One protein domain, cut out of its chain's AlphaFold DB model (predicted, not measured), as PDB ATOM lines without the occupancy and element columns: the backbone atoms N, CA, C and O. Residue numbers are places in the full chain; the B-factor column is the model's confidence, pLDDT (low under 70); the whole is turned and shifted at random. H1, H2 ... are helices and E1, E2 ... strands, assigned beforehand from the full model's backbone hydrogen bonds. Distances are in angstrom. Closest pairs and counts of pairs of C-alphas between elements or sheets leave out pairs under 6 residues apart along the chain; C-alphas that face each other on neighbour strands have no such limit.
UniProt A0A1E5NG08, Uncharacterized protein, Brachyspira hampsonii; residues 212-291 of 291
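AT A GLANCE: This is residues 212 to 291 of the 291 residues of an uncharacterized protein of Brachyspira hampsonii (UniProt A0A1E5NG08). A long hairpin of E1 and E2, widened on E1's side by the shorter strands E4 and E3, makes one curved four-stranded sheet, with the short helix H1 along its strands over one face. A long loop, residues 261 to 285, joins E3 to E4, and its residues 273 to 282 stick out from the body. The printed part has 80 residues with one named helix and four named strands, in the order E1, E2, H1, E3, E4; under half of the residues are in these elements. The sheet is mixed, in the order E2, E1, E4, E3, and the class is mixed, helices and strands. The whole is compact, with a radius of gyration of the C-alphas of 13.4 A, and spans 40 by 26 by 16 A, only just elongated.

HOW THE PARTS SIT: Begin with the sheet, at E1, residues 212 to 219, and E2, residues 225 to 234, an antiparallel hairpin at 160 degrees; look for N 215 and O 229, 2.8 A apart, within hydrogen-bond range. On the other side of E1 is E4, residues 286 to 290, parallel at 16 degrees, with N 216 and O 286 at 2.9 A. E3, residues 257 to 260, is antiparallel to E4 at 170 degrees, and these two also form a hairpin; N 289 and O 259 are 2.8 A apart. E2 and E3 are the edge strands, and E3 is apart from E1 and E2. Across the sheet the strands' lines turn by 19 degrees and the way across it by 64 degrees. H1, residues 244 to 252, is on the sheet at a height of 9.1 A, only just over E4 alone, as 2 of its C-alphas fall on E1. It runs along the strands, at 16 degrees to E4 on the local plane. The closest C-alphas of H1 and E3 are those of Ile 247 and Leu 257, 7.2 A apart. E2, H1 and E3 form a split strand-helix-strand unit, two strands running the same way with E1 and E4 between them; its crossover is right-handed. In H1 every O i to N i+4 pair is within hydrogen-bond range.

IN THESE COORDINATES: Find C-alpha 212 at (224.773, 225.262, 182.066); from there E1 runs 23.9 A to Asp 219. E2 runs 26.8 A to C-alpha 234 at (224.996, 232.719, 186.083). H1 is 12.7 A long, E3 7.4 A, and E4 12.8 A, ending at C-alpha 290 at (208.833, 207.495, 186.500).

THE WHOLE: The C-alphas farthest apart are those of Gly 254 and Lys 273, 40.9 A. The printed part has no cut and ends at Arg 291, the chain's last residue. Look between E3 and E4 for the long link, 25 residues. In the B-factor column, residues 271 to 291 are under 70, and E4 has a mean pLDDT of 53.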
ATOM      1  N   LYS A 212     225.717 226.144 182.770       83.94
ATOM      2  CA  LYS A 212     224.773 225.262 182.066       83.94
ATOM      3  C   LYS A 212     224.584 223.959 182.835       83.94
ATOM      4  O   LYS A 212     225.527 223.422 183.400       83.94
ATOM      5  N   GLY A 213     223.368 223.425 182.800       83.94
ATOM      6  CA  GLY A 213     223.010 222.131 183.377       83.94
ATOM      7  C   GLY A 213     221.876 221.461 182.601       83.94
ATOM      8  O   GLY A 213     221.368 222.009 181.620       83.94
ATOM      9  N   SER A 214     221.452 220.274 183.038       85.00
ATOM     10  CA  SER A 214     220.357 219.551 182.383       85.00
ATOM     11  C   SER A 214     219.576 218.650 183.333       85.00
ATOM     12  O   SER A 214     220.174 217.884 184.082       85.00
ATOM     13  N   VAL A 215     218.250 218.650 183.224       87.12
ATOM     14  CA  VAL A 215     217.338 217.790 183.993       87.12
ATOM     15  C   VAL A 215     216.826 216.675 183.094       87.12
ATOM     16  O   VAL A 215     216.374 216.946 181.985       87.12
ATOM     17  N   SER A 216     216.891 215.423 183.542       86.81
ATOM     18  CA  SER A 216     216.487 214.267 182.735       86.81
ATOM     19  C   SER A 216     215.340 213.486 183.377       86.81
ATOM     20  O   SER A 216     215.331 213.227 184.574       86.81
ATOM     21  N   TYR A 217     214.370 213.077 182.572       88.12
ATOM     22  CA  TYR A 217     213.218 212.277 182.985       88.12
ATOM     23  C   TYR A 217     213.443 210.849 182.509       88.12
ATOM     24  O   TYR A 217     213.694 210.646 181.318       88.12
ATOM     25  N   VAL A 218     213.400 209.874 183.412       88.69
ATOM     26  CA  VAL A 218     213.700 208.468 183.107       88.69
ATOM     27  C   VAL A 218     212.559 207.576 183.543       88.69
ATOM     28  O   VAL A 218     211.999 207.742 184.621       88.69
ATOM     29  N   ASP A 219     212.241 206.617 182.685       88.44
ATOM     30  CA  ASP A 219     211.467 205.447 183.066       88.44
ATOM     31  C   ASP A 219     212.364 204.528 183.906       88.44
ATOM     32  O   ASP A 219     213.336 203.965 183.402       88.44
ATOM     33  N   ASP A 220     212.051 204.389 185.191       85.25
ATOM     34  CA  ASP A 220     212.804 203.591 186.158       85.25
ATOM     35  C   ASP A 220     212.637 202.077 185.940       85.25
ATOM     36  O   ASP A 220     213.475 201.299 186.398       85.25
ATOM     37  N   THR A 221     211.594 201.633 185.225       85.31
ATOM     38  CA  THR A 221     211.430 200.215 184.856       85.31
ATOM     39  C   THR A 221     212.365 199.840 183.713       85.31
ATOM     40  O   THR A 221     212.994 198.781 183.754       85.31
ATOM     41  N   THR A 222     212.440 200.679 182.676       89.69
ATOM     42  CA  THR A 222     213.217 200.381 181.459       89.69
ATOM     43  C   THR A 222     214.611 201.011 181.453       89.69
ATOM     44  O   THR A 222     215.454 200.627 180.643       89.69
ATOM     45  N   GLY A 223     214.869 201.977 182.337       83.69
ATOM     46  CA  GLY A 223     216.078 202.803 182.363       83.69
ATOM     47  C   GLY A 223     216.157 203.827 181.223       83.69
ATOM     48  O   GLY A 223     217.193 204.471 181.046       83.69
ATOM     49  N   LYS A 224     215.101 203.976 180.412       87.06
ATOM     50  CA  LYS A 224     215.108 204.837 179.226       87.06
ATOM     51  C   LYS A 224     214.907 206.302 179.609       87.06
ATOM     52  O   LYS A 224     213.924 206.653 180.255       87.06
ATOM     53  N   THR A 225     215.782 207.183 179.125       89.00
ATOM     54  CA  THR A 225     215.550 208.634 179.185       89.00
ATOM     55  C   THR A 225     214.417 209.022 178.240       89.00
ATOM     56  O   THR A 225     214.498 208.822 177.028       89.00
ATOM     57  N   LEU A 226     213.349 209.564 178.816       90.19
ATOM     58  CA  LEU A 226     212.148 210.006 178.118       90.19
ATOM     59  C   LEU A 226     212.310 211.429 177.571       90.19
ATOM     60  O   LEU A 226     211.833 211.719 176.476       90.19
ATOM     61  N   LYS A 227     212.983 212.308 178.324       89.56
ATOM     62  CA  LYS A 227     213.238 213.710 177.966       89.56
ATOM     63  C   LYS A 227     214.431 214.250 178.744       89.56
ATOM     64  O   LYS A 227     214.638 213.868 179.894       89.56
ATOM     65  N   THR A 228     215.149 215.195 178.149       89.38
ATOM     66  CA  THR A 228     216.156 216.004 178.838       89.38
ATOM     67  C   THR A 228     215.904 217.475 178.545       89.38
ATOM     68  O   THR A 228     215.871 217.879 177.385       89.38
ATOM     69  N   ASP A 229     215.745 218.270 179.597       87.88
ATOM     70  CA  ASP A 229     215.630 219.722 179.527       87.88
ATOM     71  C   ASP A 229     216.979 220.363 179.855       87.88
ATOM     72  O   ASP A 229     217.666 219.938 180.783       87.88
ATOM     73  N   SER A 230     217.365 221.397 179.105       87.50
ATOM     74  CA  SER A 230     218.544 222.211 179.423       87.50
ATOM     75  C   SER A 230     218.161 223.358 180.352       87.50
ATOM     76  O   SER A 230     217.128 223.998 180.155       87.50
ATOM     77  N   ILE A 231     219.012 223.640 181.332       87.62
ATOM     78  CA  ILE A 231     218.891 224.793 182.227       87.62
ATOM     79  C   ILE A 231     220.172 225.621 182.164       87.62
ATOM     80  O   ILE A 231     221.256 225.097 181.904       87.62
ATOM     81  N   SER A 232     220.057 226.920 182.400       86.19
ATOM     82  CA  SER A 232     221.199 227.830 182.430       86.19
ATOM     83  C   SER A 232     220.964 228.957 183.419       86.19
ATOM     84  O   SER A 232     219.820 229.358 183.643       86.19
ATOM     85  N   GLY A 233     222.048 229.495 183.953       89.44
ATOM     86  CA  GLY A 233     222.050 230.658 184.829       89.44
ATOM     87  C   GLY A 233     223.436 231.276 184.867       89.44
ATOM     88  O   GLY A 233     224.282 230.952 184.040       89.44
ATOM     89  N   THR A 234     223.663 232.180 185.806       90.94
ATOM     90  CA  THR A 234     224.996 232.719 186.083       90.94
ATOM     91  C   THR A 234     225.519 232.089 187.360       90.94
ATOM     92  O   THR A 234     224.724 231.635 188.185       90.94
ATOM     93  N   THR A 235     226.835 232.081 187.545       89.50
ATOM     94  CA  THR A 235     227.469 231.668 188.801       89.50
ATOM     95  C   THR A 235     226.720 232.218 190.021       89.50
ATOM     96  O   THR A 235     226.408 233.407 190.084       89.50
ATOM     97  N   GLY A 236     226.379 231.346 190.975       88.50
ATOM     98  CA  GLY A 236     225.697 231.725 192.216       88.50
ATOM     99  C   GLY A 236     224.210 232.087 192.078       88.50
ATOM    100  O   GLY A 236     223.558 232.357 193.091       88.50
ATOM    101  N   SER A 237     223.630 232.085 190.872       91.00
ATOM    102  CA  SER A 237     222.203 232.371 190.702       91.00
ATOM    103  C   SER A 237     221.331 231.151 191.009       91.00
ATOM    104  O   SER A 237     221.728 230.001 190.814       91.00
ATOM    105  N   LYS A 238     220.112 231.398 191.502       90.81
ATOM    106  CA  LYS A 238     219.118 230.339 191.720       90.81
ATOM    107  C   LYS A 238     218.476 229.934 190.400       90.81
ATOM    108  O   LYS A 238     218.066 230.789 189.615       90.81
ATOM    109  N   SER A 239     218.327 228.632 190.193       89.94
ATOM    110  CA  SER A 239     217.567 228.104 189.064       89.94
ATOM    111  C   SER A 239     216.079 228.411 189.223       89.94
ATOM    112  O   SER A 239     215.498 228.204 190.286       89.94
ATOM    113  N   SER A 240     215.449 228.865 188.142       90.50
ATOM    114  CA  SER A 240     213.996 229.053 188.050       90.50
ATOM    115  C   SER A 240     213.261 227.827 187.497       90.50
ATOM    116  O   SER A 240     212.038 227.854 187.355       90.50
ATOM    117  N   TYR A 241     213.988 226.759 187.152       90.31
ATOM    118  CA  TYR A 241     213.403 225.557 186.566       90.31
ATOM    119  C   TYR A 241     212.536 224.794 187.578       90.31
ATOM    120  O   TYR A 241     212.870 224.708 188.759       90.31
ATOM    121  N   SER A 242     211.436 224.213 187.092       91.19
ATOM    122  CA  SER A 242     210.498 223.409 187.877       91.19
ATOM    123  C   SER A 242     210.121 222.128 187.134       91.19
ATOM    124  O   SER A 242     209.755 222.164 185.958       91.19
ATOM    125  N   THR A 243     210.148 221.002 187.844       92.12
ATOM    126  CA  THR A 243     209.767 219.670 187.344       92.12
ATOM    127  C   THR A 243     208.253 219.457 187.277       92.12
ATOM    128  O   THR A 243     207.785 218.542 186.597       92.12
ATOM    129  N   SER A 244     207.464 220.304 187.948       92.38
ATOM    130  CA  SER A 244     206.033 220.070 188.179       92.38
ATOM    131  C   SER A 244     205.215 219.913 186.893       92.38
ATOM    132  O   SER A 244     204.351 219.040 186.819       92.38
ATOM    133  N   GLY A 245     205.511 220.717 185.867       93.69
ATOM    134  CA  GLY A 245     204.825 220.666 184.575       93.69
ATOM    135  C   GLY A 245     205.071 219.351 183.834       93.69
ATOM    136  O   GLY A 245     204.118 218.677 183.445       93.69
ATOM    137  N   SER A 246     206.338 218.955 183.695       92.69
ATOM    138  CA  SER A 246     206.720 217.701 183.035       92.69
ATOM    139  C   SER A 246     206.211 216.475 183.804       92.69
ATOM    140  O   SER A 246     205.687 215.550 183.193       92.69
ATOM    141  N   ILE A 247     206.287 216.477 185.143       91.31
ATOM    142  CA  ILE A 247     205.736 215.392 185.977       91.31
ATOM    143  C   ILE A 247     204.223 215.254 185.769       91.31
ATOM    144  O   ILE A 247     203.716 214.140 185.635       91.31
ATOM    145  N   ALA A 248     203.487 216.368 185.742       94.50
ATOM    146  CA  ALA A 248     202.044 216.343 185.514       94.50
ATOM    147  C   ALA A 248     201.682 215.830 184.110       94.50
ATOM    148  O   ALA A 248     200.671 215.143 183.959       94.50
ATOM    149  N   ASP A 249     202.494 216.141 183.098       94.75
ATOM    150  CA  ASP A 249     202.306 215.645 181.735       94.75
ATOM    151  C   ASP A 249     202.541 214.131 181.629       94.75
ATOM    152  O   ASP A 249     201.688 213.408 181.112       94.75
ATOM    153  N   TYR A 250     203.626 213.615 182.214       92.75
ATOM    154  CA  TYR A 250     203.893 212.173 182.223       92.75
ATOM    155  C   TYR A 250     202.821 211.374 182.976       92.75
ATOM    156  O   TYR A 250     202.422 210.305 182.508       92.75
ATOM    157  N   LYS A 251     202.254 211.924 184.058       91.88
ATOM    158  CA  LYS A 251     201.109 211.313 184.761       91.88
ATOM    159  C   LYS A 251     199.869 211.141 183.883       91.88
ATOM    160  O   LYS A 251     199.160 210.149 184.020       91.88
ATOM    161  N   LYS A 252     199.614 212.060 182.945       94.69
ATOM    162  CA  LYS A 252     198.511 211.919 181.972       94.69
ATOM    163  C   LYS A 252     198.771 210.819 180.943       94.69
ATOM    164  O   LYS A 252     197.821 210.237 180.432       94.69
ATOM    165  N   HIS A 253     200.039 210.531 180.660       91.88
ATOM    166  CA  HIS A 253     200.469 209.479 179.738       91.88
ATOM    167  C   HIS A 253     200.611 208.101 180.407       91.88
ATOM    168  O   HIS A 253     201.082 207.165 179.767       91.88
ATOM    169  N   GLY A 254     200.181 207.966 181.666       91.88
ATOM    170  CA  GLY A 254     200.142 206.693 182.385       91.88
ATOM    171  C   GLY A 254     201.377 206.378 183.228       91.88
ATOM    172  O   GLY A 254     201.446 205.271 183.744       91.88
ATOM    173  N   TYR A 255     202.315 207.319 183.386       90.81
ATOM    174  CA  TYR A 255     203.468 207.148 184.275       90.81
ATOM    175  C   TYR A 255     203.159 207.586 185.717       90.81
ATOM    176  O   TYR A 255     202.506 208.603 185.952       90.81
ATOM    177  N   GLU A 256     203.720 206.901 186.702       88.56
ATOM    178  CA  GLU A 256     203.696 207.272 188.116       88.56
ATOM    179  C   GLU A 256     205.044 207.856 188.555       88.56
ATOM    180  O   GLU A 256     206.097 207.427 188.102       88.56
ATOM    181  N   LEU A 257     205.038 208.846 189.453       90.69
ATOM    182  CA  LEU A 257     206.279 209.415 189.994       90.69
ATOM    183  C   LEU A 257     206.909 208.450 191.000       90.69
ATOM    184  O   LEU A 257     206.317 208.191 192.044       90.69
ATOM    185  N   VAL A 258     208.135 208.008 190.722       91.88
ATOM    186  CA  VAL A 258     208.962 207.229 191.653       91.88
ATOM    187  C   VAL A 258     209.771 208.159 192.548       91.88
ATOM    188  O   VAL A 258     209.748 208.030 193.770       91.88
ATOM    189  N   THR A 259     210.510 209.105 191.966       87.94
ATOM    190  CA  THR A 259     211.367 210.032 192.721       87.94
ATOM    191  C   THR A 259     211.564 211.323 191.944       87.94
ATOM    192  O   THR A 259     211.885 211.276 190.762       87.94
ATOM    193  N   ASP A 260     211.419 212.469 192.607       87.19
ATOM    194  CA  ASP A 260     211.889 213.751 192.083       87.19
ATOM    195  C   ASP A 260     213.218 214.109 192.751       87.19
ATOM    196  O   ASP A 260     213.266 214.431 193.938       87.19
ATOM    197  N   GLY A 261     214.310 213.997 191.996       86.06
ATOM    198  CA  GLY A 261     215.635 214.350 192.488       86.06
ATOM    199  C   GLY A 261     215.940 215.849 192.464       86.06
ATOM    200  O   GLY A 261     216.975 216.219 193.012       86.06
ATOM    201  N   TYR A 262     215.114 216.687 191.822       84.50
ATOM    202  CA  TYR A 262     215.385 218.111 191.584       84.50
ATOM    203  C   TYR A 262     215.307 218.943 192.883       84.50
ATOM    204  O   TYR A 262     214.238 219.009 193.491       84.50
ATOM    205  N   PRO A 263     216.397 219.600 193.341       84.88
ATOM    206  CA  PRO A 263     216.372 220.378 194.563       84.88
ATOM    207  C   PRO A 263     215.636 221.691 194.320       84.88
ATOM    208  O   PRO A 263     215.860 222.387 193.327       84.88
ATOM    209  N   ALA A 264     214.770 222.045 195.266       79.62
ATOM    210  CA  ALA A 264     213.963 223.259 195.202       79.62
ATOM    211  C   ALA A 264     214.805 224.552 195.222       79.62
ATOM    212  O   ALA A 264     214.335 225.597 194.779       79.62
ATOM    213  N   ASP A 265     216.037 224.489 195.727       84.06
ATOM    214  CA  ASP A 265     216.956 225.610 195.926       84.06
ATOM    215  C   ASP A 265     218.259 225.475 195.120       84.06
ATOM    216  O   ASP A 265     219.311 225.974 195.532       84.06
ATOM    217  N   LEU A 266     218.193 224.833 193.945       87.00
ATOM    218  CA  LEU A 266     219.345 224.696 193.054       87.00
ATOM    219  C   LEU A 266     219.997 226.061 192.786       87.00
ATOM    220  O   LEU A 266     219.362 226.973 192.254       87.00
ATOM    221  N   THR A 267     221.283 226.159 193.099       87.75
ATOM    222  CA  THR A 267     222.136 227.306 192.780       87.75
ATOM    223  C   THR A 267     223.206 226.856 191.794       87.75
ATOM    224  O   THR A 267     223.784 225.783 191.978       87.75
ATOM    225  N   PHE A 268     223.446 227.636 190.739       86.44
ATOM    226  CA  PHE A 268     224.524 227.351 189.791       86.44
ATOM    227  C   PHE A 268     225.887 227.520 190.473       86.44
ATOM    228  O   PHE A 268     226.087 228.461 191.246       86.44
ATOM    229  N   ASP A 269     226.802 226.589 190.217       81.44
ATOM    230  CA  ASP A 269     228.146 226.592 190.790       81.44
ATOM    231  C   ASP A 269     229.078 227.569 190.049       81.44
ATOM    232  O   ASP A 269     228.622 228.479 189.360       81.44
ATOM    233  N   ASN A 270     230.385 227.454 190.285       79.44
ATOM    234  CA  ASN A 270     231.416 228.368 189.790       79.44
ATOM    235  C   ASN A 270     232.592 227.630 189.119       79.44
ATOM    236  O   ASN A 270     233.723 228.123 189.130       79.44
ATOM    237  N   ASP A 271     232.356 226.411 188.622       69.06
ATOM    238  CA  ASP A 271     233.391 225.542 188.054       69.06
ATOM    239  C   ASP A 271     233.439 225.637 186.517       69.06
ATOM    240  O   ASP A 271     232.816 224.857 185.799       69.06
ATOM    241  N   ASP A 272     234.241 226.574 186.000       59.03
ATOM    242  CA  ASP A 272     234.327 226.854 184.554       59.03
ATOM    243  C   ASP A 272     235.260 225.899 183.776       59.03
ATOM    244  O   ASP A 272     235.350 225.966 182.547       59.03
ATOM    245  N   LYS A 273     236.015 225.025 184.464       45.53
ATOM    246  CA  LYS A 273     237.050 224.157 183.852       45.53
ATOM    247  C   LYS A 273     236.713 222.675 183.872       45.53
ATOM    248  O   LYS A 273     237.506 221.861 183.391       45.53
ATOM    249  N   GLN A 274     235.556 222.305 184.395       38.97
ATOM    250  CA  GLN A 274     235.201 220.913 184.563       38.97
ATOM    251  C   GLN A 274     233.889 220.612 183.828       38.97
ATOM    252  O   GLN A 274     232.800 220.785 184.361       38.97
ATOM    253  N   ILE A 275     233.983 219.978 182.646       40.22
ATOM    254  CA  ILE A 275     233.036 218.883 182.390       40.22
ATOM    255  C   ILE A 275     233.417 217.812 183.406       40.22
ATOM    256  O   ILE A 275     234.318 216.996 183.192       40.22
ATOM    257  N   ARG A 276     232.774 217.872 184.568       31.66
ATOM    258  CA  ARG A 276     232.902 216.880 185.625       31.66
ATOM    259  C   ARG A 276     232.498 215.512 185.078       31.66
ATOM    260  O   ARG A 276     231.319 215.186 185.001       31.66
ATOM    261  N   THR A 277     233.479 214.674 184.750       27.61
ATOM    262  CA  THR A 277     233.279 213.230 184.574       27.61
ATOM    263  C   THR A 277     233.487 212.546 185.919       27.61
ATOM    264  O   THR A 277     234.567 212.588 186.497       27.61
ATOM    265  N   TRP A 278     232.419 211.939 186.433       27.31
ATOM    266  CA  TRP A 278     232.399 211.177 187.682       27.31
ATOM    267  C   TRP A 278     231.787 209.802 187.419       27.31
ATOM    268  O   TRP A 278     230.922 209.664 186.553       27.31
ATOM    269  N   PRO A 279     232.062 208.836 188.303       36.38
ATOM    270  CA  PRO A 279     230.969 208.248 189.059       36.38
ATOM    271  C   PRO A 279     231.134 208.652 190.537       36.38
ATOM    272  O   PRO A 279     232.233 208.626 191.071       36.38
ATOM    273  N   LYS A 280     230.096 209.067 191.264       31.88
ATOM    274  CA  LYS A 280     228.661 208.864 191.040       31.88
ATOM    275  C   LYS A 280     227.900 210.188 191.221       31.88
ATOM    276  O   LYS A 280     227.654 210.601 192.344       31.88
ATOM    277  N   ARG A 281     227.517 210.778 190.078       38.81
ATOM    278  CA  ARG A 281     226.729 212.015 189.858       38.81
ATOM    279  C   ARG A 281     227.367 213.327 190.359       38.81
ATOM    280  O   ARG A 281     227.306 213.625 191.546       38.81
ATOM    281  N   PRO A 282     227.887 214.154 189.439       31.38
ATOM    282  CA  PRO A 282     228.148 215.565 189.665       31.38
ATOM    283  C   PRO A 282     226.971 216.405 189.135       31.38
ATOM    284  O   PRO A 282     226.335 216.078 188.137       31.38
ATOM    285  N   VAL A 283     226.635 217.450 189.870       36.47
ATOM    286  CA  VAL A 283     225.411 218.266 189.796       36.47
ATOM    287  C   VAL A 283     225.238 218.996 188.441       36.47
ATOM    288  O   VAL A 283     226.249 219.363 187.854       36.47
ATOM    289  N   PRO A 284     224.010 219.255 187.930       39.12
ATOM    290  CA  PRO A 284     222.701 218.790 188.353       39.12
ATOM    291  C   PRO A 284     222.135 217.826 187.303       39.12
ATOM    292  O   PRO A 284     221.156 218.146 186.641       39.12
ATOM    293  N   PHE A 285     222.707 216.632 187.129       38.78
ATOM    294  CA  PHE A 285     221.931 215.551 186.515       38.78
ATOM    295  C   PHE A 285     220.853 215.124 187.509       38.78
ATOM    296  O   PHE A 285     221.041 214.237 188.348       38.78
ATOM    297  N   LEU A 286     219.746 215.849 187.453       50.62
ATOM    298  CA  LEU A 286     218.582 215.662 188.291       50.62
ATOM    299  C   LEU A 286     217.657 214.754 187.516       50.62
ATOM    300  O   LEU A 286     217.247 215.079 186.402       50.62
ATOM    301  N   TRP A 287     217.448 213.571 188.077       45.81
ATOM    302  CA  TRP A 287     216.632 212.555 187.451       45.81
ATOM    303  C   TRP A 287     215.301 212.506 188.167       45.81
ATOM    304  O   TRP A 287     215.260 212.395 189.394       45.81
ATOM    305  N   VAL A 288     214.238 212.599 187.384       54.06
ATOM    306  CA  VAL A 288     212.896 212.282 187.844       54.06
ATOM    307  C   VAL A 288     212.601 210.861 187.383       54.06
ATOM    308  O   VAL A 288     212.532 210.615 186.177       54.06
ATOM    309  N   GLY A 289     212.507 209.940 188.339       53.34
ATOM    310  CA  GLY A 289     212.158 208.543 188.097       53.34
ATOM    311  C   GLY A 289     210.651 208.400 187.931       53.34
ATOM    312  O   GLY A 289     209.887 208.907 188.759       53.34
ATOM    313  N   LEU A 290     210.227 207.746 186.857       58.72
ATOM    314  CA  LEU A 290     208.833 207.495 186.500       58.72
ATOM    315  C   LEU A 290     208.614 205.992 186.280       58.72
ATOM    316  O   LEU A 290     209.530 205.320 185.812       58.72
ATOM    317  N   ARG A 291     207.436 205.446 186.589       60.75
ATOM    318  CA  ARG A 291     207.120 204.026 186.368       60.75
ATOM    319  C   ARG A 291     205.825 203.809 185.615       60.75
ATOM    320  O   ARG A 291     204.905 204.617 185.836       60.75
TER     321      ARG A 291